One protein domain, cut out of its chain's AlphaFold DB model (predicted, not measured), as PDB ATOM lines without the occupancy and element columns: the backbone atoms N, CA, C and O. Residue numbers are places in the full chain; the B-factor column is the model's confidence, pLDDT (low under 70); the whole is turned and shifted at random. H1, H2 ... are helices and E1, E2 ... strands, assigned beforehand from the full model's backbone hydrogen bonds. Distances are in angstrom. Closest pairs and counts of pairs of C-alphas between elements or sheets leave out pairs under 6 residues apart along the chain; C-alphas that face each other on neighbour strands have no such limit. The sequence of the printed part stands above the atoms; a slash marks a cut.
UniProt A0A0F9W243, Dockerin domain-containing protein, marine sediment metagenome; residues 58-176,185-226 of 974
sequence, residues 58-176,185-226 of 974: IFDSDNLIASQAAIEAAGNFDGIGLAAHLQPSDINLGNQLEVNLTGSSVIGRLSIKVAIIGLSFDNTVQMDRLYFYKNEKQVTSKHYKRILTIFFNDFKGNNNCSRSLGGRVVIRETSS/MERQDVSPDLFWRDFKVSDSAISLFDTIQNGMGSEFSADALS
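AT A GLANCE: This is residues 58 to 176 and 185 to 226 of the 974 residues of the protein "Dockerin domain-containing protein" of marine sediment metagenome (UniProt A0A0F9W243). Two antiparallel sheets stand face to face as a sandwich, E1 - E7 - E2 - E5 and the twisted E4 - E3 - E6; H3, with H4 beside it, covers the second sheet on the side away from the first. H1 is on neither sheet, and E8 lies far out. The 161 printed residues hold, in chain order, E1 H1 E2 E3 E4 E5 E6 E7 E8 H2 H3 H4, a mixed class with under half of the residues in named elements. The whole is compact, with a radius of gyration of the C-alphas of 14.8 A, and spans 39 by 38 by 34 A.

HOW THE PARTS SIT: Begin with the sheet of E1, residues 58 to 60, E7, 168 to 173, E2, 97 to 102, and E5, 137 to 139. Look for N 171 and O 59 at 2.8 A, N 100 and O 170 at 2.9 A, and N 99 and O 138 at 2.8 A. E1, H1, residues 66 to 73, and E2 form a split strand-helix-strand unit, two strands running the same way with E7 between them, and its crossover is right-handed. The other sheet has E4, 125 to 132, E3, 112 to 119, and E6, 146 to 153; E3 and E4 are a hairpin, with N 114 and O 130 within hydrogen-bond range at 2.9 A, and E3 and E6 are antiparallel neighbours, with N 115 and O 151 within hydrogen-bond range at 2.9 A. The facing parts of this sandwich are 10.6 A centre to centre, the strands at 23 degrees. H3, residues 208 to 216, is on the second sheet at a height of 9.0 A, only just over E6 with 3 C-alphas falling on it, and slantwise at 36 degrees on the local plane; C-alphas 148 and 216 are closest, 5.3 A. H4, residues 222 to 225, touches H3, closest at C-alphas 213 and 222, 5.2 A, and only grazes the sheet. H2, residues 194 to 197, only grazes it too, with residues 195 to 196. E8, residues 185 to 188, pairs with no named strand. In H1 and H3 every O i to N i+4 pair is within hydrogen-bond range; H2 and H4 are too short for one.

IN THESE COORDINATES: Find C-alpha 58, where E1 begins, at (167.081, 178.174, 215.575). E4 runs 23.4 A, E3 23.2 A, E6 21.7 A and H3 12.4 A. H4 ends at C-alpha 225, (155.165, 192.013, 227.646).

THE WHOLE: The C-alphas of Ser 176 and Ala 205 are farthest apart, 43.6 A. Residues 177 to 184 are not printed; C-alphas 176 and 185 are 23.5 A apart. H1 to E2 and E6 to E7 are long links. No printed residue is under 70 in pLDDT.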
ATOM      1  N   ILE A  58     168.026 178.208 214.458       97.25
ATOM      2  CA  ILE A  58     167.081 178.174 215.575       97.25
ATOM      3  C   ILE A  58     165.704 177.696 215.108       97.25
ATOM      4  O   ILE A  58     165.026 176.974 215.839       97.25
ATOM      5  N   PHE A  59     165.294 178.076 213.898       98.12
ATOM      6  CA  PHE A  59     164.020 177.691 213.297       98.12
ATOM      7  C   PHE A  59     164.106 177.740 211.768       98.12
ATOM      8  O   PHE A  59     164.703 178.657 211.212       98.12
ATOM      9  N   ASP A  60     163.479 176.778 211.095       97.81
ATOM     10  CA  ASP A  60     163.361 176.735 209.635       97.81
ATOM     11  C   ASP A  60     161.951 176.293 209.244       97.81
ATOM     12  O   ASP A  60     161.517 175.192 209.598       97.81
ATOM     13  N   SER A  61     161.228 177.148 208.521       97.06
ATOM     14  CA  SER A  61     159.846 176.877 208.128       97.06
ATOM     15  C   SER A  61     159.692 175.695 207.170       97.06
ATOM     16  O   SER A  61     158.577 175.197 207.030       97.06
ATOM     17  N   ASP A  62     160.771 175.248 206.525       95.69
ATOM     18  CA  ASP A  62     160.750 174.112 205.593       95.69
ATOM     19  C   ASP A  62     161.152 172.794 206.266       95.69
ATOM     20  O   ASP A  62     160.929 171.712 205.721       95.69
ATOM     21  N   ASN A  63     161.712 172.862 207.475       96.00
ATOM     22  CA  ASN A  63     162.155 171.701 208.241       96.00
ATOM     23  C   ASN A  63     161.442 171.629 209.598       96.00
ATOM     24  O   ASN A  63     162.058 171.620 210.663       96.00
ATOM     25  N   LEU A  64     160.111 171.615 209.558       96.50
ATOM     26  CA  LEU A  64     159.271 171.612 210.751       96.50
ATOM     27  C   LEU A  64     159.311 170.278 211.504       96.50
ATOM     28  O   LEU A  64     159.277 169.195 210.918       96.50
ATOM     29  N   ILE A  65     159.258 170.345 212.838       95.44
ATOM     30  CA  ILE A  65     159.003 169.151 213.654       95.44
ATOM     31  C   ILE A  65     157.577 168.633 213.416       95.44
ATOM     32  O   ILE A  65     156.678 169.389 213.047       95.44
ATOM     33  N   ALA A  66     157.333 167.352 213.702       96.31
ATOM     34  CA  ALA A  66     156.069 166.683 213.376       96.31
ATOM     35  C   ALA A  66     154.805 167.408 213.887       96.31
ATOM     36  O   ALA A  66     153.789 167.421 213.196       96.31
ATOM     37  N   SER A  67     154.852 168.030 215.071       95.31
ATOM     38  CA  SER A  67     153.716 168.798 215.601       95.31
ATOM     39  C   SER A  67     153.461 170.092 214.827       95.31
ATOM     40  O   SER A  67     152.309 170.443 214.614       95.31
ATOM     41  N   GLN A  68     154.510 170.783 214.378       96.38
ATOM     42  CA  GLN A  68     154.400 172.011 213.586       96.38
ATOM     43  C   GLN A  68     153.967 171.709 212.150       96.38
ATOM     44  O   GLN A  68     153.083 172.378 211.628       96.38
ATOM     45  N   ALA A  69     154.507 170.646 211.547       95.94
ATOM     46  CA  ALA A  69     154.075 170.178 210.234       95.94
ATOM     47  C   ALA A  69     152.583 169.791 210.225       95.94
ATOM     48  O   ALA A  69     151.882 170.035 209.247       95.94
ATOM     49  N   ALA A  70     152.066 169.231 211.327       96.38
ATOM     50  CA  ALA A  70     150.639 168.944 211.470       96.38
ATOM     51  C   ALA A  70     149.776 170.218 211.563       96.38
ATOM     52  O   ALA A  70     148.660 170.226 211.048       96.38
ATOM     53  N   ILE A  71     150.286 171.281 212.193       94.38
ATOM     54  CA  ILE A  71     149.623 172.592 212.261       94.38
ATOM     55  C   ILE A  71     149.577 173.239 210.867       94.38
ATOM     56  O   ILE A  71     148.519 173.708 210.449       94.38
ATOM     57  N   GLU A  72     150.693 173.216 210.128       94.38
ATOM     58  CA  GLU A  72     150.747 173.704 208.744       94.38
ATOM     59  C   GLU A  72     149.783 172.931 207.840       94.38
ATOM     60  O   GLU A  72     148.978 173.532 207.138       94.38
ATOM     61  N   ALA A  73     149.796 171.597 207.912       93.88
ATOM     62  CA  ALA A  73     148.904 170.751 207.121       93.88
ATOM     63  C   ALA A  73     147.414 170.958 207.453       93.88
ATOM     64  O   ALA A  73     146.555 170.683 206.616       93.88
ATOM     65  N   ALA A  74     147.096 171.436 208.661       92.38
ATOM     66  CA  ALA A  74     145.746 171.830 209.056       92.38
ATOM     67  C   ALA A  74     145.362 173.250 208.590       92.38
ATOM     68  O   ALA A  74     144.241 173.689 208.855       92.38
ATOM     69  N   GLY A  75     146.275 173.968 207.928       90.69
ATOM     70  CA  GLY A  75     146.079 175.348 207.499       90.69
ATOM     71  C   GLY A  75     145.930 176.306 208.676       90.69
ATOM     72  O   GLY A  75     145.082 177.179 208.617       90.69
ATOM     73  N   ASN A  76     146.678 176.108 209.769       92.69
ATOM     74  CA  ASN A  76     146.623 176.932 210.989       92.69
ATOM     75  C   ASN A  76     148.023 177.364 211.461       92.69
ATOM     76  O   ASN A  76     148.270 177.464 212.662       92.69
ATOM     77  N   PHE A  77     148.967 177.542 210.533       95.19
ATOM     78  CA  PHE A  77     150.363 177.844 210.866       95.19
ATOM     79  C   PHE A  77     150.533 179.215 211.517       95.19
ATOM     80  O   PHE A  77     151.285 179.359 212.482       95.19
ATOM     81  N   ASP A  78     149.815 180.208 211.006       94.56
ATOM     82  CA  ASP A  78     149.841 181.561 211.540       94.56
ATOM     83  C   ASP A  78     148.884 181.711 212.728       94.56
ATOM     84  O   ASP A  78     147.859 181.032 212.830       94.56
ATOM     85  N   GLY A  79     149.171 182.650 213.629       90.31
ATOM     86  CA  GLY A  79     148.283 182.915 214.763       90.31
ATOM     87  C   GLY A  79     148.370 181.892 215.902       90.31
ATOM     88  O   GLY A  79     147.443 181.788 216.708       90.31
ATOM     89  N   ILE A  80     149.452 181.112 215.965       94.50
ATOM     90  CA  ILE A  80     149.749 180.150 217.033       94.50
ATOM     91  C   ILE A  80     151.231 180.227 217.419       94.50
ATOM     92  O   ILE A  80     152.081 180.585 216.608       94.50
ATOM     93  N   GLY A  81     151.539 179.913 218.679       95.44
ATOM     94  CA  GLY A  81     152.908 179.919 219.181       95.44
ATOM     95  C   GLY A  81     153.687 178.692 218.719       95.44
ATOM     96  O   GLY A  81     153.319 177.557 219.034       95.44
ATOM     97  N   LEU A  82     154.776 178.911 217.986       97.00
ATOM     98  CA  LEU A  82     155.668 177.868 217.494       97.00
ATOM     99  C   LEU A  82     156.939 177.791 218.344       97.00
ATOM    100  O   LEU A  82     157.587 178.794 218.632       97.00
ATOM    101  N   ALA A  83     157.332 176.574 218.714       95.69
ATOM    102  CA  ALA A  83     158.595 176.339 219.405       95.69
ATOM    103  C   ALA A  83     159.800 176.478 218.456       95.69
ATOM    104  O   ALA A  83     159.763 176.027 217.309       95.69
ATOM    105  N   ALA A  84     160.901 177.026 218.965       96.69
ATOM    106  CA  ALA A  84     162.187 176.956 218.282       96.69
ATOM    107  C   ALA A  84     162.701 175.501 218.229       96.69
ATOM    108  O   ALA A  84     162.475 174.719 219.157       96.69
ATOM    109  N   HIS A  85     163.401 175.135 217.153       96.06
ATOM    110  CA  HIS A  85     164.019 173.812 216.990       96.06
ATOM    111  C   HIS A  85     165.273 173.673 217.850       96.06
ATOM    112  O   HIS A  85     165.499 172.627 218.460       96.06
ATOM    113  N   LEU A  86     166.059 174.747 217.923       96.19
ATOM    114  CA  LEU A  86     167.219 174.887 218.795       96.19
ATOM    115  C   LEU A  86     167.065 176.123 219.681       96.19
ATOM    116  O   LEU A  86     166.231 176.989 219.440       96.19
ATOM    117  N   GLN A  87     167.852 176.183 220.748       96.69
ATOM    118  CA  GLN A  87     167.930 177.352 221.619       96.69
ATOM    119  C   GLN A  87     169.244 178.093 221.359       96.69
ATOM    120  O   GLN A  87     170.204 177.439 220.936       96.69
ATOM    121  N   PRO A  88     169.301 179.409 221.628       96.12
ATOM    122  CA  PRO A  88     170.535 180.176 221.531       96.12
ATOM    123  C   PRO A  88     171.690 179.513 222.293       96.12
ATOM    124  O   PRO A  88     171.520 178.992 223.399       96.12
ATOM    125  N   SER A  89     172.864 179.513 221.673       94.12
ATOM    126  CA  SER A  89     174.077 178.839 222.121       94.12
ATOM    127  C   SER A  89     174.680 179.480 223.375       94.12
ATOM    128  O   SER A  89     175.200 178.765 224.239       94.12
ATOM    129  N   ASP A  90     174.557 180.801 223.533       92.56
ATOM    130  CA  ASP A  90     174.965 181.519 224.742       92.56
ATOM    131  C   ASP A  90     173.831 181.550 225.771       92.56
ATOM    132  O   ASP A  90     172.982 182.439 225.807       92.56
ATOM    133  N   ILE A  91     173.847 180.573 226.673       92.69
ATOM    134  CA  ILE A  91     172.853 180.450 227.743       92.69
ATOM    135  C   ILE A  91     173.020 181.477 228.875       92.69
ATOM    136  O   ILE A  91     172.241 181.449 229.828       92.69
ATOM    137  N   ASN A  92     174.046 182.331 228.849       92.75
ATOM    138  CA  ASN A  92     174.282 183.315 229.905       92.75
ATOM    139  C   ASN A  92     173.828 184.700 229.460       92.75
ATOM    140  O   ASN A  92     172.971 185.286 230.119       92.75
ATOM    141  N   LEU A  93     174.392 185.193 228.357       92.19
ATOM    142  CA  LEU A  93     174.129 186.541 227.848       92.19
ATOM    143  C   LEU A  93     173.112 186.548 226.701       92.19
ATOM    144  O   LEU A  93     172.497 187.577 226.444       92.19
ATOM    145  N   GLY A  94     172.880 185.401 226.063       94.00
ATOM    146  CA  GLY A  94     172.031 185.297 224.882       94.00
ATOM    147  C   GLY A  94     172.738 185.676 223.586       94.00
ATOM    148  O   GLY A  94     173.892 186.095 223.588       94.00
ATOM    149  N   ASN A  95     172.032 185.510 222.470       94.62
ATOM    150  CA  ASN A  95     172.496 185.867 221.129       94.62
ATOM    151  C   ASN A  95     171.440 186.714 220.413       94.62
ATOM    152  O   ASN A  95     170.239 186.495 220.606       94.62
ATOM    153  N   GLN A  96     171.872 187.659 219.577       95.06
ATOM    154  CA  GLN A  96     170.988 188.244 218.570       95.06
ATOM    155  C   GLN A  96     170.646 187.199 217.502       95.06
ATOM    156  O   GLN A  96     171.396 186.242 217.276       95.06
ATOM    157  N   LEU A  97     169.490 187.376 216.864       96.44
ATOM    158  CA  LEU A  97     168.987 186.472 215.839       96.44
ATOM    159  C   LEU A  97     168.849 187.189 214.498       96.44
ATOM    160  O   LEU A  97     168.308 188.291 214.427       96.44
ATOM    161  N   GLU A  98     169.277 186.522 213.432       95.69
ATOM    162  CA  GLU A  98     168.974 186.879 212.052       95.69
ATOM    163  C   GLU A  98     167.715 186.123 211.617       95.69
ATOM    164  O   GLU A  98     167.630 184.902 211.766       95.69
ATOM    165  N   VAL A  99     166.754 186.847 211.050       96.88
ATOM    166  CA  VAL A  99     165.539 186.312 210.437       96.88
ATOM    167  C   VAL A  99     165.593 186.614 208.944       96.88
ATOM    168  O   VAL A  99     165.607 187.776 208.541       96.88
ATOM    169  N   ASN A 100     165.644 185.567 208.128       96.12
ATOM    170  CA  ASN A 100     165.732 185.651 206.675       96.12
ATOM    171  C   ASN A 100     164.432 185.153 206.037       96.12
ATOM    172  O   ASN A 100     164.071 183.991 206.244       96.12
ATOM    173  N   LEU A 101     163.766 186.005 205.256       95.56
ATOM    174  CA  LEU A 101     162.594 185.660 204.453       95.56
ATOM    175  C   LEU A 101     162.990 185.537 202.978       95.56
ATOM    176  O   LEU A 101     163.577 186.452 202.407       95.56
ATOM    177  N   THR A 102     162.627 184.420 202.350       94.88
ATOM    178  CA  THR A 102     162.926 184.152 200.933       94.88
ATOM    179  C   THR A 102     161.734 183.525 200.214       94.88
ATOM    180  O   THR A 102     160.966 182.787 200.827       94.88
ATOM    181  N   GLY A 103     161.581 183.788 198.912       91.81
ATOM    182  CA  GLY A 103     160.556 183.158 198.068       91.81
ATOM    183  C   GLY A 103     159.102 183.473 198.443       91.81
ATOM    184  O   GLY A 103     158.209 182.719 198.070       91.81
ATOM    185  N   SER A 104     158.858 184.534 199.214       92.88
ATOM    186  CA  SER A 104     157.515 184.994 199.562       92.88
ATOM    187  C   SER A 104     156.956 185.939 198.501       92.88
ATOM    188  O   SER A 104     157.709 186.701 197.893       92.88
ATOM    189  N   SER A 105     155.631 185.941 198.335       89.12
ATOM    190  CA  SER A 105     154.888 186.875 197.481       89.12
ATOM    191  C   SER A 105     154.567 188.207 198.178       89.12
ATOM    192  O   SER A 105     153.638 188.913 197.777       89.12
ATOM    193  N   VAL A 106     155.246 188.520 199.285       87.69
ATOM    194  CA  VAL A 106     155.031 189.762 200.027       87.69
ATOM    195  C   VAL A 106     155.503 190.962 199.204       87.69
ATOM    196  O   VAL A 106     156.654 191.018 198.774       87.69
ATOM    197  N   ILE A 107     154.585 191.896 198.945       82.75
ATOM    198  CA  ILE A 107     154.846 193.096 198.151       82.75
ATOM    199  C   ILE A 107     153.880 194.232 198.514       82.75
ATOM    200  O   ILE A 107     152.687 194.029 198.785       82.75
ATOM    201  N   GLY A 108     154.390 195.458 198.475       80.56
ATOM    202  CA  GLY A 108     153.612 196.678 198.657       80.56
ATOM    203  C   GLY A 108     152.977 196.812 200.037       80.56
ATOM    204  O   GLY A 108     153.678 196.874 201.038       80.56
ATOM    205  N   ARG A 109     151.641 196.910 200.110       78.38
ATOM    206  CA  ARG A 109     150.922 197.029 201.399       78.38
ATOM    207  C   ARG A 109     150.875 195.731 202.207       78.38
ATOM    208  O   ARG A 109     150.421 195.740 203.349       78.38
ATOM    209  N   LEU A 110     151.279 194.616 201.611       83.94
ATOM    210  CA  LEU A 110     151.305 193.325 202.283       83.94
ATOM    211  C   LEU A 110     152.561 193.232 203.140       83.94
ATOM    212  O   LEU A 110     153.627 193.681 202.732       83.94
ATOM    213  N   SER A 111     152.434 192.630 204.319       89.12
ATOM    214  CA  SER A 111     153.582 192.361 205.178       89.12
ATOM    215  C   SER A 111     153.445 191.009 205.846       89.12
ATOM    216  O   SER A 111     152.342 190.624 206.224       89.12
ATOM    217  N   ILE A 112     154.569 190.321 206.023       93.56
ATOM    218  CA  ILE A 112     154.675 189.194 206.946       93.56
ATOM    219  C   ILE A 112     155.128 189.739 208.291       93.56
ATOM    220  O   ILE A 112     156.139 190.439 208.390       93.56
ATOM    221  N   LYS A 113     154.390 189.394 209.343       94.44
ATOM    222  CA  LYS A 113     154.724 189.771 210.715       94.44
ATOM    223  C   LYS A 113     155.372 188.594 211.423       94.44
ATOM    224  O   LYS A 113     154.814 187.496 211.445       94.44
ATOM    225  N   VAL A 114     156.510 188.843 212.061       97.25
ATOM    226  CA  VAL A 114     157.198 187.863 212.906       97.25
ATOM    227  C   VAL A 114     157.383 188.455 214.296       97.25
ATOM    228  O   VAL A 114     157.953 189.536 214.443       97.25
ATOM    229  N   ALA A 115     156.914 187.750 215.322       97.25
ATOM    230  CA  ALA A 115     157.213 188.079 216.713       97.25
ATOM    231  C   ALA A 115     158.027 186.959 217.353       97.25
ATOM    232  O   ALA A 115     157.623 185.795 217.354       97.25
ATOM    233  N   ILE A 116     159.168 187.329 217.928       97.94
ATOM    234  CA  ILE A 116     160.027 186.419 218.680       97.94
ATOM    235  C   ILE A 116     159.919 186.809 220.146       97.94
ATOM    236  O   ILE A 116     160.256 187.933 220.508       97.94
ATOM    237  N   ILE A 117     159.440 185.886 220.981       98.00
ATOM    238  CA  ILE A 117     159.299 186.090 222.425       98.00
ATOM    239  C   ILE A 117     160.262 185.154 223.144       98.00
ATOM    240  O   ILE A 117     160.298 183.942 222.901       98.00
ATOM    241  N   GLY A 118     161.031 185.708 224.072       97.50
ATOM    242  CA  GLY A 118     162.047 184.959 224.789       97.50
ATOM    243  C   GLY A 118     162.490 185.615 226.086       97.50
ATOM    244  O   GLY A 118     161.836 186.516 226.605       97.50
ATOM    245  N   LEU A 119     163.609 185.128 226.612       96.94
ATOM    246  CA  LEU A 119     164.246 185.624 227.823       96.94
ATOM    247  C   LEU A 119     165.529 186.378 227.483       96.94
ATOM    248  O   LEU A 119     166.323 185.906 226.666       96.94
ATOM    249  N   SER A 120     165.735 187.503 228.150       94.81
ATOM    250  CA  SER A 120     166.998 188.246 228.212       94.81
ATOM    251  C   SER A 120     168.037 187.540 229.103       94.81
ATOM    252  O   SER A 120     167.764 186.511 229.739       94.81
ATOM    253  N   PHE A 121     169.233 188.125 229.215       93.25
ATOM    254  CA  PHE A 121     170.295 187.647 230.110       93.25
ATOM    255  C   PHE A 121     169.899 187.661 231.601       93.25
ATOM    256  O   PHE A 121     170.327 186.786 232.361       93.25
ATOM    257  N   ASP A 122     169.036 188.591 232.030       92.62
ATOM    258  CA  ASP A 122     168.522 188.676 233.407       92.62
ATOM    259  C   ASP A 122     167.258 187.822 233.650       92.62
ATOM    260  O   ASP A 122     166.742 187.761 234.768       92.62
ATOM    261  N   ASN A 123     166.836 187.042 232.647       94.00
ATOM    262  CA  ASN A 123     165.628 186.206 232.629       94.00
ATOM    263  C   ASN A 123     164.310 186.995 232.660       94.00
ATOM    264  O   ASN A 123     163.277 186.437 233.041       94.00
ATOM    265  N   THR A 124     164.321 188.264 232.257       94.06
ATOM    266  CA  THR A 124     163.087 189.004 231.989       94.06
ATOM    267  C   THR A 124     162.523 188.610 230.624       94.06
ATOM    268  O   THR A 124     163.252 188.238 229.703       94.06
ATOM    269  N   VAL A 125     161.192 188.609 230.511       95.56
ATOM    270  CA  VAL A 125     160.521 188.323 229.239       95.56
ATOM    271  C   VAL A 125     160.691 189.530 228.326       95.56
ATOM    272  O   VAL A 125     160.427 190.662 228.723       95.56
ATOM    273  N   GLN A 126     161.090 189.276 227.087       94.94
ATOM    274  CA  GLN A 126     161.262 190.298 226.069       94.94
ATOM    275  C   GLN A 126     160.768 189.807 224.709       94.94
ATOM    276  O   GLN A 126     160.600 188.608 224.477       94.94
ATOM    277  N   MET A 127     160.558 190.764 223.811       95.12
ATOM    278  CA  MET A 127     160.073 190.523 222.460       95.12
ATOM    279  C   MET A 127     160.712 191.487 221.459       95.12
ATOM    280  O   MET A 127     160.967 192.651 221.798       95.12
ATOM    281  N   ASP A 128     160.889 190.992 220.235       95.00
ATOM    282  CA  ASP A 128     161.137 191.750 219.012       95.00
ATOM    283  C   ASP A 128     159.983 191.519 218.028       95.00
ATOM    284  O   ASP A 128     159.466 190.405 217.900       95.00
ATOM    285  N   ARG A 129     159.588 192.598 217.345       94.12
ATOM    286  CA  ARG A 129     158.543 192.637 216.315       94.12
ATOM    287  C   ARG A 129     159.217 192.979 214.992       94.12
ATOM    288  O   ARG A 129     159.841 194.036 214.902       94.12
ATOM    289  N   LEU A 130     159.095 192.105 214.004       94.19
ATOM    290  CA  LEU A 130     159.677 192.273 212.675       94.19
ATOM    291  C   LEU A 130     158.553 192.315 211.638       94.19
ATOM    292  O   LEU A 130     157.588 191.552 211.730       94.19
ATOM    293  N   TYR A 131     158.695 193.210 210.665       92.31
ATOM    294  CA  TYR A 131     157.786 193.354 209.532       92.31
ATOM    295  C   TYR A 131     158.587 193.159 208.257       92.31
ATOM    296  O   TYR A 131     159.515 193.923 208.013       92.31
ATOM    297  N   PHE A 132     158.215 192.176 207.449       92.69
ATOM    298  CA  PHE A 132     158.811 191.949 206.141       92.69
ATOM    299  C   PHE A 132     157.847 192.449 205.075       92.69
ATOM    300  O   PHE A 132     156.742 191.926 204.972       92.69
ATOM    301  N   TYR A 133     158.263 193.450 204.301       89.19
ATOM    302  CA  TYR A 133     157.515 193.974 203.145       89.19
ATOM    303  C   TYR A 133     158.072 193.464 201.808       89.19
ATOM    304  O   TYR A 133     157.461 193.658 200.760       89.19
ATOM    305  N   LYS A 134     159.228 192.793 201.862       89.06
ATOM    306  CA  LYS A 134     159.899 192.106 200.758       89.06
ATOM    307  C   LYS A 134     160.702 190.919 201.300       89.06
ATOM    308  O   LYS A 134     160.829 190.746 202.514       89.06
ATOM    309  N   ASN A 135     161.267 190.121 200.402       90.12
ATOM    310  CA  ASN A 135     162.244 189.096 200.760       90.12
ATOM    311  C   ASN A 135     163.558 189.763 201.197       90.12
ATOM    312  O   ASN A 135     164.214 190.423 200.395       90.12
ATOM    313  N   GLU A 136     163.927 189.622 202.468       90.25
ATOM    314  CA  GLU A 136     165.117 190.257 203.039       90.25
ATOM    315  C   GLU A 136     165.571 189.582 204.342       90.25
ATOM    316  O   GLU A 136     164.918 188.675 204.872       90.25
ATOM    317  N   LYS A 137     166.697 190.064 204.876       91.56
ATOM    318  CA  LYS A 137     167.233 189.685 206.185       91.56
ATOM    319  C   LYS A 137     167.055 190.831 207.170       91.56
ATOM    320  O   LYS A 137     167.451 191.957 206.882       91.56
ATOM    321  N   GLN A 138     166.548 190.527 208.360       92.12
ATOM    322  CA  GLN A 138     166.498 191.461 209.484       92.12
ATOM    323  C   GLN A 138     167.138 190.833 210.721       92.12
ATOM    324  O   GLN A 138     166.999 189.637 210.965       92.12
ATOM    325  N   VAL A 139     167.828 191.642 211.523       93.50
ATOM    326  CA  VAL A 139     168.427 191.209 212.795       93.50
ATOM    327  C   VAL A 139     167.574 191.705 213.964       93.50
ATOM    328  O   VAL A 139     167.059 192.825 213.925       93.50
ATOM    329  N   THR A 140     167.412 190.910 215.023       94.75
ATOM    330  CA  THR A 140     166.710 191.333 216.247       94.75
ATOM    331  C   THR A 140     167.438 192.482 216.941       94.75
ATOM    332  O   THR A 140     168.641 192.658 216.782       94.75
ATOM    333  N   SER A 141     166.727 193.320 217.701       89.56
ATOM    334  CA  SER A 141     167.414 194.345 218.502       89.56
ATOM    335  C   SER A 141     168.055 193.739 219.754       89.56
ATOM    336  O   SER A 141     169.155 194.140 220.122       89.56
ATOM    337  N   LYS A 142     167.408 192.735 220.362       92.69
ATOM    338  CA  LYS A 142     167.784 192.177 221.667       92.69
ATOM    339  C   LYS A 142     168.538 190.853 221.559       92.69
ATOM    340  O   LYS A 142     168.357 190.107 220.591       92.69
ATOM    341  N   HIS A 143     169.312 190.534 222.599       95.62
ATOM    342  CA  HIS A 143     169.942 189.224 222.780       95.62
ATOM    343  C   HIS A 143     169.018 188.262 223.527       95.62
ATOM    344  O   HIS A 143     168.575 188.541 224.641       95.62
ATOM    345  N   TYR A 144     168.760 187.093 222.946       97.12
ATOM    346  CA  TYR A 144     167.917 186.062 223.541       97.12
ATOM    347  C   TYR A 144     168.759 184.952 224.151       97.12
ATOM    348  O   TYR A 144     169.509 184.272 223.459       97.12
ATOM    349  N   LYS A 145     168.585 184.726 225.451       96.00
ATOM    350  CA  LYS A 145     169.130 183.572 226.175       96.00
ATOM    351  C   LYS A 145     168.318 182.302 225.923       96.00
ATOM    352  O   LYS A 145     168.848 181.194 225.936       96.00
ATOM    353  N   ARG A 146     167.004 182.457 225.753       97.00
ATOM    354  CA  ARG A 146     166.059 181.367 225.483       97.00
ATOM    355  C   ARG A 146     164.888 181.904 224.676       97.00
ATOM    356  O   ARG A 146     164.315 182.919 225.054       97.00
ATOM    357  N   ILE A 147     164.498 181.200 223.624       98.06
ATOM    358  CA  ILE A 147     163.273 181.459 222.868       98.06
ATOM    359  C   ILE A 147     162.138 180.660 223.491       98.06
ATOM    360  O   ILE A 147     162.234 179.438 223.641       98.06
ATOM    361  N   LEU A 148     161.082 181.369 223.886       97.62
ATOM    362  CA  LEU A 148     159.866 180.775 224.432       97.62
ATOM    363  C   LEU A 148     158.925 180.379 223.296       97.62
ATOM    364  O   LEU A 148     158.457 179.247 223.266       97.62
ATOM    365  N   THR A 149     158.691 181.293 222.353       97.75
ATOM    366  CA  THR A 149     157.770 181.073 221.234       97.75
ATOM    367  C   THR A 149     158.044 182.034 220.083       97.75
ATOM    368  O   THR A 149     158.582 183.127 220.275       97.75
ATOM    369  N   ILE A 150     157.647 181.615 218.886       98.25
ATOM    370  CA  ILE A 150     157.735 182.361 217.633       98.25
ATOM    371  C   ILE A 150     156.325 182.439 217.053       98.25
ATOM    372  O   ILE A 150     155.619 181.433 217.007       98.25
ATOM    373  N   PHE A 151     155.907 183.627 216.641       97.56
ATOM    374  CA  PHE A 151     154.593 183.883 216.065       97.56
ATOM    375  C   PHE A 151     154.737 184.420 214.647       97.56
ATOM    376  O   PHE A 151     155.550 185.314 214.406       97.56
ATOM    377  N   PHE A 152     153.902 183.906 213.747       97.25
ATOM    378  CA  PHE A 152     153.770 184.370 212.371       97.25
ATOM    379  C   PHE A 152     152.354 184.870 212.106       97.25
ATOM    380  O   PHE A 152     151.390 184.385 212.708       97.25
ATOM    381  N   ASN A 153     152.248 185.837 211.203       92.38
ATOM    382  CA  ASN A 153     150.996 186.306 210.629       92.38
ATOM    383  C   ASN A 153     151.258 186.790 209.194       92.38
ATOM    384  O   ASN A 153     152.312 187.360 208.908       92.38
ATOM    385  N   ASP A 154     150.299 186.512 208.323       90.88
ATOM    386  CA  ASP A 154     150.322 186.647 206.871       90.88
ATOM    387  C   ASP A 154     151.460 185.883 206.161       90.88
ATOM    388  O   ASP A 154     151.887 186.279 205.082       90.88
ATOM    389  N   PHE A 155     151.952 184.775 206.730       95.44
ATOM    390  CA  PHE A 155     153.041 183.963 206.171       95.44
ATOM    391  C   PHE A 155     152.535 182.694 205.473       95.44
ATOM    392  O   PHE A 155     152.390 182.682 204.250       95.44
ATOM    393  N   LYS A 156     152.260 181.619 206.222       95.06
ATOM    394  CA  LYS A 156     151.702 180.363 205.671       95.06
ATOM    395  C   LYS A 156     150.180 180.291 205.815       95.06
ATOM    396  O   LYS A 156     149.555 179.314 205.409       95.06
ATOM    397  N   GLY A 157     149.585 181.345 206.362       91.06
ATOM    398  CA  GLY A 157     148.159 181.506 206.544       91.06
ATOM    399  C   GLY A 157     147.587 180.728 207.724       91.06
ATOM    400  O   GLY A 157     148.244 179.914 208.387       91.06
ATOM    401  N   ASN A 158     146.316 181.010 207.993       88.06
ATOM    402  CA  ASN A 158     145.484 180.236 208.897       88.06
ATOM    403  C   ASN A 158     144.023 180.222 208.415       88.06
ATOM    404  O   ASN A 158     143.658 180.936 207.482       88.06
ATOM    405  N   ASN A 159     143.161 179.450 209.080       84.88
ATOM    406  CA  ASN A 159     141.726 179.425 208.777       84.88
ATOM    407  C   ASN A 159     140.962 180.677 209.267       84.88
ATOM    408  O   ASN A 159     139.738 180.709 209.173       84.88
ATOM    409  N   ASN A 160     141.663 181.688 209.788       79.00
ATOM    410  CA  ASN A 160     141.111 182.901 210.391       79.00
ATOM    411  C   ASN A 160     141.779 184.171 209.805       79.00
ATOM    412  O   ASN A 160     142.215 185.071 210.521       79.00
ATOM    413  N   CYS A 161     141.891 184.204 208.471       74.81
ATOM    414  CA  CYS A 161     142.283 185.352 207.630       74.81
ATOM    415  C   CYS A 161     143.718 185.838 207.669       74.81
ATOM    416  O   CYS A 161     144.049 186.851 207.035       74.81
ATOM    417  N   SER A 162     144.600 185.091 208.316       84.50
ATOM    418  CA  SER A 162     146.008 185.202 207.978       84.50
ATOM    419  C   SER A 162     146.214 184.740 206.537       84.50
ATOM    420  O   SER A 162     145.840 183.622 206.170       84.50
ATOM    421  N   ARG A 163     146.765 185.617 205.697       85.94
ATOM    422  CA  ARG A 163     147.031 185.349 204.283       85.94
ATOM    423  C   ARG A 163     148.180 184.356 204.158       85.94
ATOM    424  O   ARG A 163     149.119 184.367 204.944       85.94
ATOM    425  N   SER A 164     148.128 183.519 203.131       91.25
ATOM    426  CA  SER A 164     149.259 182.670 202.764       91.25
ATOM    427  C   SER A 164     150.091 183.379 201.697       91.25
ATOM    428  O   SER A 164     149.838 183.194 200.508       91.25
ATOM    429  N   LEU A 165     151.062 184.194 202.117       91.25
ATOM    430  CA  LEU A 165     152.043 184.825 201.217       91.25
ATOM    431  C   LEU A 165     153.216 183.889 200.872       91.25
ATOM    432  O   LEU A 165     154.032 184.194 200.005       91.25
ATOM    433  N   GLY A 166     153.300 182.732 201.532       93.62
ATOM    434  CA  GLY A 166     154.276 181.689 201.238       93.62
ATOM    435  C   GLY A 166     155.725 182.114 201.481       93.62
ATOM    436  O   GLY A 166     156.011 183.111 202.150       93.62
ATOM    437  N   GLY A 167     156.643 181.326 200.924       95.25
ATOM    438  CA  GLY A 167     158.084 181.476 201.105       95.25
ATOM    439  C   GLY A 167     158.646 180.648 202.259       95.25
ATOM    440  O   GLY A 167     157.972 179.792 202.836       95.25
ATOM    441  N   ARG A 168     159.907 180.923 202.588       97.25
ATOM    442  CA  ARG A 168     160.678 180.268 203.641       97.25
ATOM    443  C   ARG A 168     161.243 181.301 204.602       97.25
ATOM    444  O   ARG A 168     161.922 182.236 204.175       97.25
ATOM    445  N   VAL A 169     161.013 181.080 205.895       98.12
ATOM    446  CA  VAL A 169     161.643 181.824 206.988       98.12
ATOM    447  C   VAL A 169     162.687 180.947 207.663       98.12
ATOM    448  O   VAL A 169     162.377 179.862 208.161       98.12
ATOM    449  N   VAL A 170     163.914 181.458 207.740       98.19
ATOM    450  CA  VAL A 170     165.006 180.861 208.514       98.19
ATOM    451  C   VAL A 170     165.416 181.828 209.615       98.19
ATOM    452  O   VAL A 170     165.741 182.980 209.339       98.19
ATOM    453  N   ILE A 171     165.420 181.355 210.859       98.12
ATOM    454  CA  ILE A 171     165.915 182.088 212.025       98.12
ATOM    455  C   ILE A 171     167.194 181.406 212.488       98.12
ATOM    456  O   ILE A 171     167.195 180.204 212.759       98.12
ATOM    457  N   ARG A 172     168.278 182.162 212.601       96.62
ATOM    458  CA  ARG A 172     169.593 181.668 213.026       96.62
ATOM    459  C   ARG A 172     170.299 182.689 213.901       96.62
ATOM    460  O   ARG A 172     169.856 183.827 214.004       96.62
ATOM    461  N   GLU A 173     171.378 182.283 214.551       95.44
ATOM    462  CA  GLU A 173     172.214 183.228 215.298       95.44
ATOM    463  C   GLU A 173     172.872 184.228 214.342       95.44
ATOM    464  O   GLU A 173     173.301 183.861 213.246       95.44
ATOM    465  N   THR A 174     172.927 185.493 214.745       93.12
ATOM    466  CA  THR A 174     173.540 186.560 213.952       93.12
ATOM    467  C   THR A 174     175.053 186.358 213.833       93.12
ATOM    468  O   THR A 174     175.702 185.831 214.736       93.12
ATOM    469  N   SER A 175     175.637 186.770 212.707       90.12
ATOM    470  CA  SER A 175     177.095 186.793 212.545       90.12
ATOM    471  C   SER A 175     177.744 188.018 213.213       90.12
ATOM    472  O   SER A 175     177.119 189.067 213.355       90.12
ATOM    473  N   SER A 176     179.016 187.901 213.612       89.31
ATOM    474  CA  SER A 176     179.767 188.998 214.240       89.31
ATOM    475  C   SER A 176     179.758 190.265 213.378       89.31
ATOM    476  O   SER A 176     180.194 190.219 212.229       89.31
ATOM    477  N   MET A 185     164.042 206.113 214.305       93.31
ATOM    478  CA  MET A 185     164.745 207.051 215.181       93.31
ATOM    479  C   MET A 185     164.131 207.069 216.582       93.31
ATOM    480  O   MET A 185     164.856 206.988 217.566       93.31
ATOM    481  N   GLU A 186     162.810 207.237 216.662       92.88
ATOM    482  CA  GLU A 186     162.073 207.386 217.920       92.88
ATOM    483  C   GLU A 186     160.597 207.038 217.703       92.88
ATOM    484  O   GLU A 186     160.065 207.266 216.610       92.88
ATOM    485  N   ARG A 187     159.926 206.463 218.710       92.56
ATOM    486  CA  ARG A 187     158.530 206.027 218.562       92.56
ATOM    487  C   ARG A 187     157.796 205.808 219.878       92.56
ATOM    488  O   ARG A 187     158.347 205.273 220.834       92.56
ATOM    489  N   GLN A 188     156.488 206.029 219.828       90.44
ATOM    490  CA  GLN A 188     155.524 205.421 220.740       90.44
ATOM    491  C   GLN A 188     154.540 204.633 219.870       90.44
ATOM    492  O   GLN A 188     153.660 205.202 219.228       90.44
ATOM    493  N   ASP A 189     154.758 203.317 219.784       87.00
ATOM    494  CA  ASP A 189     153.906 202.376 219.039       87.00
ATOM    495  C   ASP A 189     153.453 201.183 219.896       87.00
ATOM    496  O   ASP A 189     153.183 200.087 219.398       87.00
ATOM    497  N   VAL A 190     153.429 201.401 221.211       84.50
ATOM    498  CA  VAL A 190     153.101 200.400 222.235       84.50
ATOM    499  C   VAL A 190     151.694 200.575 222.806       84.50
ATOM    500  O   VAL A 190     151.196 199.659 223.450       84.50
ATOM    501  N   SER A 191     151.060 201.738 222.607       86.19
ATOM    502  CA  SER A 191     149.685 202.015 223.047       86.19
ATOM    503  C   SER A 191     149.034 203.024 222.083       86.19
ATOM    504  O   SER A 191     149.355 204.210 222.150       86.19
ATOM    505  N   PRO A 192     148.153 202.586 221.161       87.56
ATOM    506  CA  PRO A 192     147.854 201.185 220.858       87.56
ATOM    507  C   PRO A 192     149.009 200.478 220.122       87.56
ATOM    508  O   PRO A 192     149.616 201.027 219.200       87.56
ATOM    509  N   ASP A 193     149.272 199.222 220.480       88.62
ATOM    510  CA  ASP A 193     150.178 198.331 219.756       88.62
ATOM    511  C   ASP A 193     149.483 197.763 218.512       88.62
ATOM    512  O   ASP A 193     148.734 196.783 218.575       88.62
ATOM    513  N   LEU A 194     149.750 198.385 217.362       87.06
ATOM    514  CA  LEU A 194     149.145 197.998 216.087       87.06
ATOM    515  C   LEU A 194     149.625 196.629 215.588       87.06
ATOM    516  O   LEU A 194     148.900 195.971 214.843       87.06
ATOM    517  N   PHE A 195     150.814 196.169 216.008       89.38
ATOM    518  CA  PHE A 195     151.311 194.842 215.637       89.38
ATOM    519  C   PHE A 195     150.335 193.770 216.121       89.38
ATOM    520  O   PHE A 195     149.929 192.905 215.342       89.38
ATOM    521  N   TRP A 196     149.956 193.875 217.399       88.56
ATOM    522  CA  TRP A 196     149.097 192.930 218.105       88.56
ATOM    523  C   TRP A 196     147.605 193.209 217.923       88.56
ATOM    524  O   TRP A 196     146.834 192.258 217.832       88.56
ATOM    525  N   ARG A 197     147.193 194.479 217.807       85.19
ATOM    526  CA  ARG A 197     145.808 194.854 217.463       85.19
ATOM    527  C   ARG A 197     145.365 194.189 216.159       85.19
ATOM    528  O   ARG A 197     144.256 193.679 216.079       85.19
ATOM    529  N   ASP A 198     146.265 194.158 215.179       80.44
ATOM    530  CA  ASP A 198     146.033 193.611 213.840       80.44
ATOM    531  C   ASP A 198     146.539 192.156 213.720       80.44
ATOM    532  O   ASP A 198     146.918 191.702 212.630       80.44
ATOM    533  N   PHE A 199     146.676 191.441 214.844       85.81
ATOM    534  CA  PHE A 199     147.196 190.079 214.866       85.81
ATOM    535  C   PHE A 199     146.074 189.041 214.792       85.81
ATOM    536  O   PHE A 199     145.135 189.061 215.584       85.81
ATOM    537  N   LYS A 200     146.187 188.103 213.850       86.19
ATOM    538  CA  LYS A 200     145.122 187.169 213.478       86.19
ATOM    539  C   LYS A 200     145.377 185.837 214.161       86.19
ATOM    540  O   LYS A 200     146.302 185.112 213.800       86.19
ATOM    541  N   VAL A 201     144.594 185.536 215.191       88.50
ATOM    542  CA  VAL A 201     144.720 184.289 215.962       88.50
ATOM    543  C   VAL A 201     144.232 183.094 215.146       88.50
ATOM    544  O   VAL A 201     143.296 183.225 214.366       88.50
ATOM    545  N   SER A 202     144.846 181.927 215.330       87.06
ATOM    546  CA  SER A 202     144.480 180.694 214.605       87.06
ATOM    547  C   SER A 202     143.090 180.151 214.964       87.06
ATOM    548  O   SER A 202     142.453 179.507 214.134       87.06
ATOM    549  N   ASP A 203     142.622 180.411 216.186       84.31
ATOM    550  CA  ASP A 203     141.312 180.005 216.697       84.31
ATOM    551  C   ASP A 203     140.572 181.240 217.221       84.31
ATOM    552  O   ASP A 203     140.951 181.809 218.246       84.31
ATOM    553  N   SER A 204     139.508 181.649 216.526       79.12
ATOM    554  CA  SER A 204     138.694 182.815 216.890       79.12
ATOM    555  C   SER A 204     137.946 182.653 218.219       79.12
ATOM    556  O   SER A 204     137.462 183.638 218.778       79.12
ATOM    557  N   ALA A 205     137.870 181.437 218.776       82.75
ATOM    558  CA  ALA A 205     137.323 181.201 220.109       82.75
ATOM    559  C   ALA A 205     138.324 181.499 221.242       82.75
ATOM    560  O   ALA A 205     137.923 181.538 222.409       82.75
ATOM    561  N   ILE A 206     139.610 181.691 220.927       82.62
ATOM    562  CA  ILE A 206     140.682 181.952 221.891       82.62
ATOM    563  C   ILE A 206     141.089 183.423 221.802       82.62
ATOM    564  O   ILE A 206     141.301 183.969 220.722       82.62
ATOM    565  N   SER A 207     141.220 184.087 222.952       86.25
ATOM    566  CA  SER A 207     141.665 185.481 222.972       86.25
ATOM    567  C   SER A 207     143.125 185.613 222.516       86.25
ATOM    568  O   SER A 207     143.922 184.677 222.638       86.25
ATOM    569  N   LEU A 208     143.524 186.797 222.037       87.88
ATOM    570  CA  LEU A 208     144.931 187.067 221.721       87.88
ATOM    571  C   LEU A 208     145.835 186.864 222.945       87.88
ATOM    572  O   LEU A 208     146.904 186.268 222.836       87.88
ATOM    573  N   PHE A 209     145.378 187.311 224.118       88.62
ATOM    574  CA  PHE A 209     146.097 187.123 225.374       88.62
ATOM    575  C   PHE A 209     146.341 185.638 225.661       88.62
ATOM    576  O   PHE A 209     147.479 185.235 225.888       88.62
ATOM    577  N   ASP A 210     145.292 184.814 225.580       90.12
ATOM    578  CA  ASP A 210     145.402 183.371 225.804       90.12
ATOM    579  C   ASP A 210     146.276 182.704 224.735       90.12
ATOM    580  O   ASP A 210     147.034 181.790 225.041       90.12
ATOM    581  N   THR A 211     146.231 183.184 223.491       92.06
ATOM    582  CA  THR A 211     147.086 182.701 222.397       92.06
ATOM    583  C   THR A 211     148.567 182.931 222.707       92.06
ATOM    584  O   THR A 211     149.370 181.996 222.627       92.06
ATOM    585  N   ILE A 212     148.931 184.144 223.132       93.12
ATOM    586  CA  ILE A 212     150.300 184.493 223.537       93.12
ATOM    587  C   ILE A 212     150.710 183.691 224.778       93.12
ATOM    588  O   ILE A 212     151.784 183.087 224.804       93.12
ATOM    589  N   GLN A 213     149.833 183.621 225.781       94.94
ATOM    590  CA  GLN A 213     150.070 182.897 227.028       94.94
ATOM    591  C   GLN A 213     150.279 181.391 226.801       94.94
ATOM    592  O   GLN A 213     151.159 180.787 227.423       94.94
ATOM    593  N   ASN A 214     149.507 180.782 225.898       94.56
ATOM    594  CA  ASN A 214     149.652 179.381 225.513       94.56
ATOM    595  C   ASN A 214     150.983 179.133 224.792       94.56
ATOM    596  O   ASN A 214     151.632 178.125 225.069       94.56
ATOM    597  N   GLY A 215     151.413 180.054 223.921       94.12
ATOM    598  CA  GLY A 215     152.713 179.978 223.246       94.12
ATOM    599  C   GLY A 215     153.893 180.098 224.215       94.12
ATOM    600  O   GLY A 215     154.828 179.306 224.157       94.12
ATOM    601  N   MET A 216     153.839 181.049 225.153       95.12
ATOM    602  CA  MET A 216     154.900 181.258 226.149       95.12
ATOM    603  C   MET A 216     154.983 180.145 227.205       95.12
ATOM    604  O   MET A 216     156.044 179.927 227.797       95.12
ATOM    605  N   GLY A 217     153.871 179.447 227.448       93.75
ATOM    606  CA  GLY A 217     153.731 178.448 228.502       93.75
ATOM    607  C   GLY A 217     153.416 179.057 229.873       93.75
ATOM    608  O   GLY A 217     153.627 180.238 230.129       93.75
ATOM    609  N   SER A 218     152.919 178.227 230.795       93.56
ATOM    610  CA  SER A 218     152.410 178.663 232.109       93.56
ATOM    611  C   SER A 218     153.479 179.141 233.103       93.56
ATOM    612  O   SER A 218     153.142 179.552 234.209       93.56
ATOM    613  N   GLU A 219     154.764 179.010 232.762       93.44
ATOM    614  CA  GLU A 219     155.889 179.455 233.600       93.44
ATOM    615  C   GLU A 219     156.077 180.980 233.564       93.44
ATOM    616  O   GLU A 219     156.647 181.552 234.492       93.44
ATOM    617  N   PHE A 220     155.580 181.632 232.511       94.75
ATOM    618  CA  PHE A 220     155.717 183.065 232.262       94.75
ATOM    619  C   PHE A 220     154.333 183.698 232.100       94.75
ATOM    620  O   PHE A 220     153.372 182.999 231.789       94.75
ATOM    621  N   SER A 221     154.222 185.011 232.309       93.56
ATOM    622  CA  SER A 221     152.971 185.745 232.077       93.56
ATOM    623  C   SER A 221     153.072 186.587 230.812       93.56
ATOM    624  O   SER A 221     154.049 187.322 230.651       93.56
ATOM    625  N   ALA A 222     152.047 186.532 229.960       90.00
ATOM    626  CA  ALA A 222     151.904 187.447 228.829       90.00
ATOM    627  C   ALA A 222     151.816 188.923 229.277       90.00
ATOM    628  O   ALA A 222     152.264 189.804 228.546       90.00
ATOM    629  N   ASP A 223     151.365 189.203 230.509       89.88
ATOM    630  CA  ASP A 223     151.358 190.561 231.083       89.88
ATOM    631  C   ASP A 223     152.761 191.182 231.155       89.88
ATOM    632  O   ASP A 223     152.908 192.403 231.108       89.88
ATOM    633  N   ALA A 224     153.811 190.355 231.252       90.81
ATOM    634  CA  ALA A 224     155.191 190.833 231.312       90.81
ATOM    635  C   ALA A 224     155.613 191.574 230.032       90.81
ATOM    636  O   ALA A 224     156.513 192.408 230.080       90.81
ATOM    637  N   LEU A 225     154.938 191.314 228.908       88.19
ATOM    638  CA  LEU A 225     155.165 192.013 227.646       88.19
ATOM    639  C   LEU A 225     154.548 193.419 227.621       88.19
ATOM    640  O   LEU A 225     154.868 194.191 226.723       88.19
ATOM    641  N   SER A 226     153.696 193.766 228.599       87.38
ATOM    642  CA  SER A 226     153.035 195.075 228.707       87.38
ATOM    643  C   SER A 226     152.311 195.515 227.426       87.38
ATOM    644  O   SER A 226     152.316 196.699 227.092       87.38
TER     645      SER A 226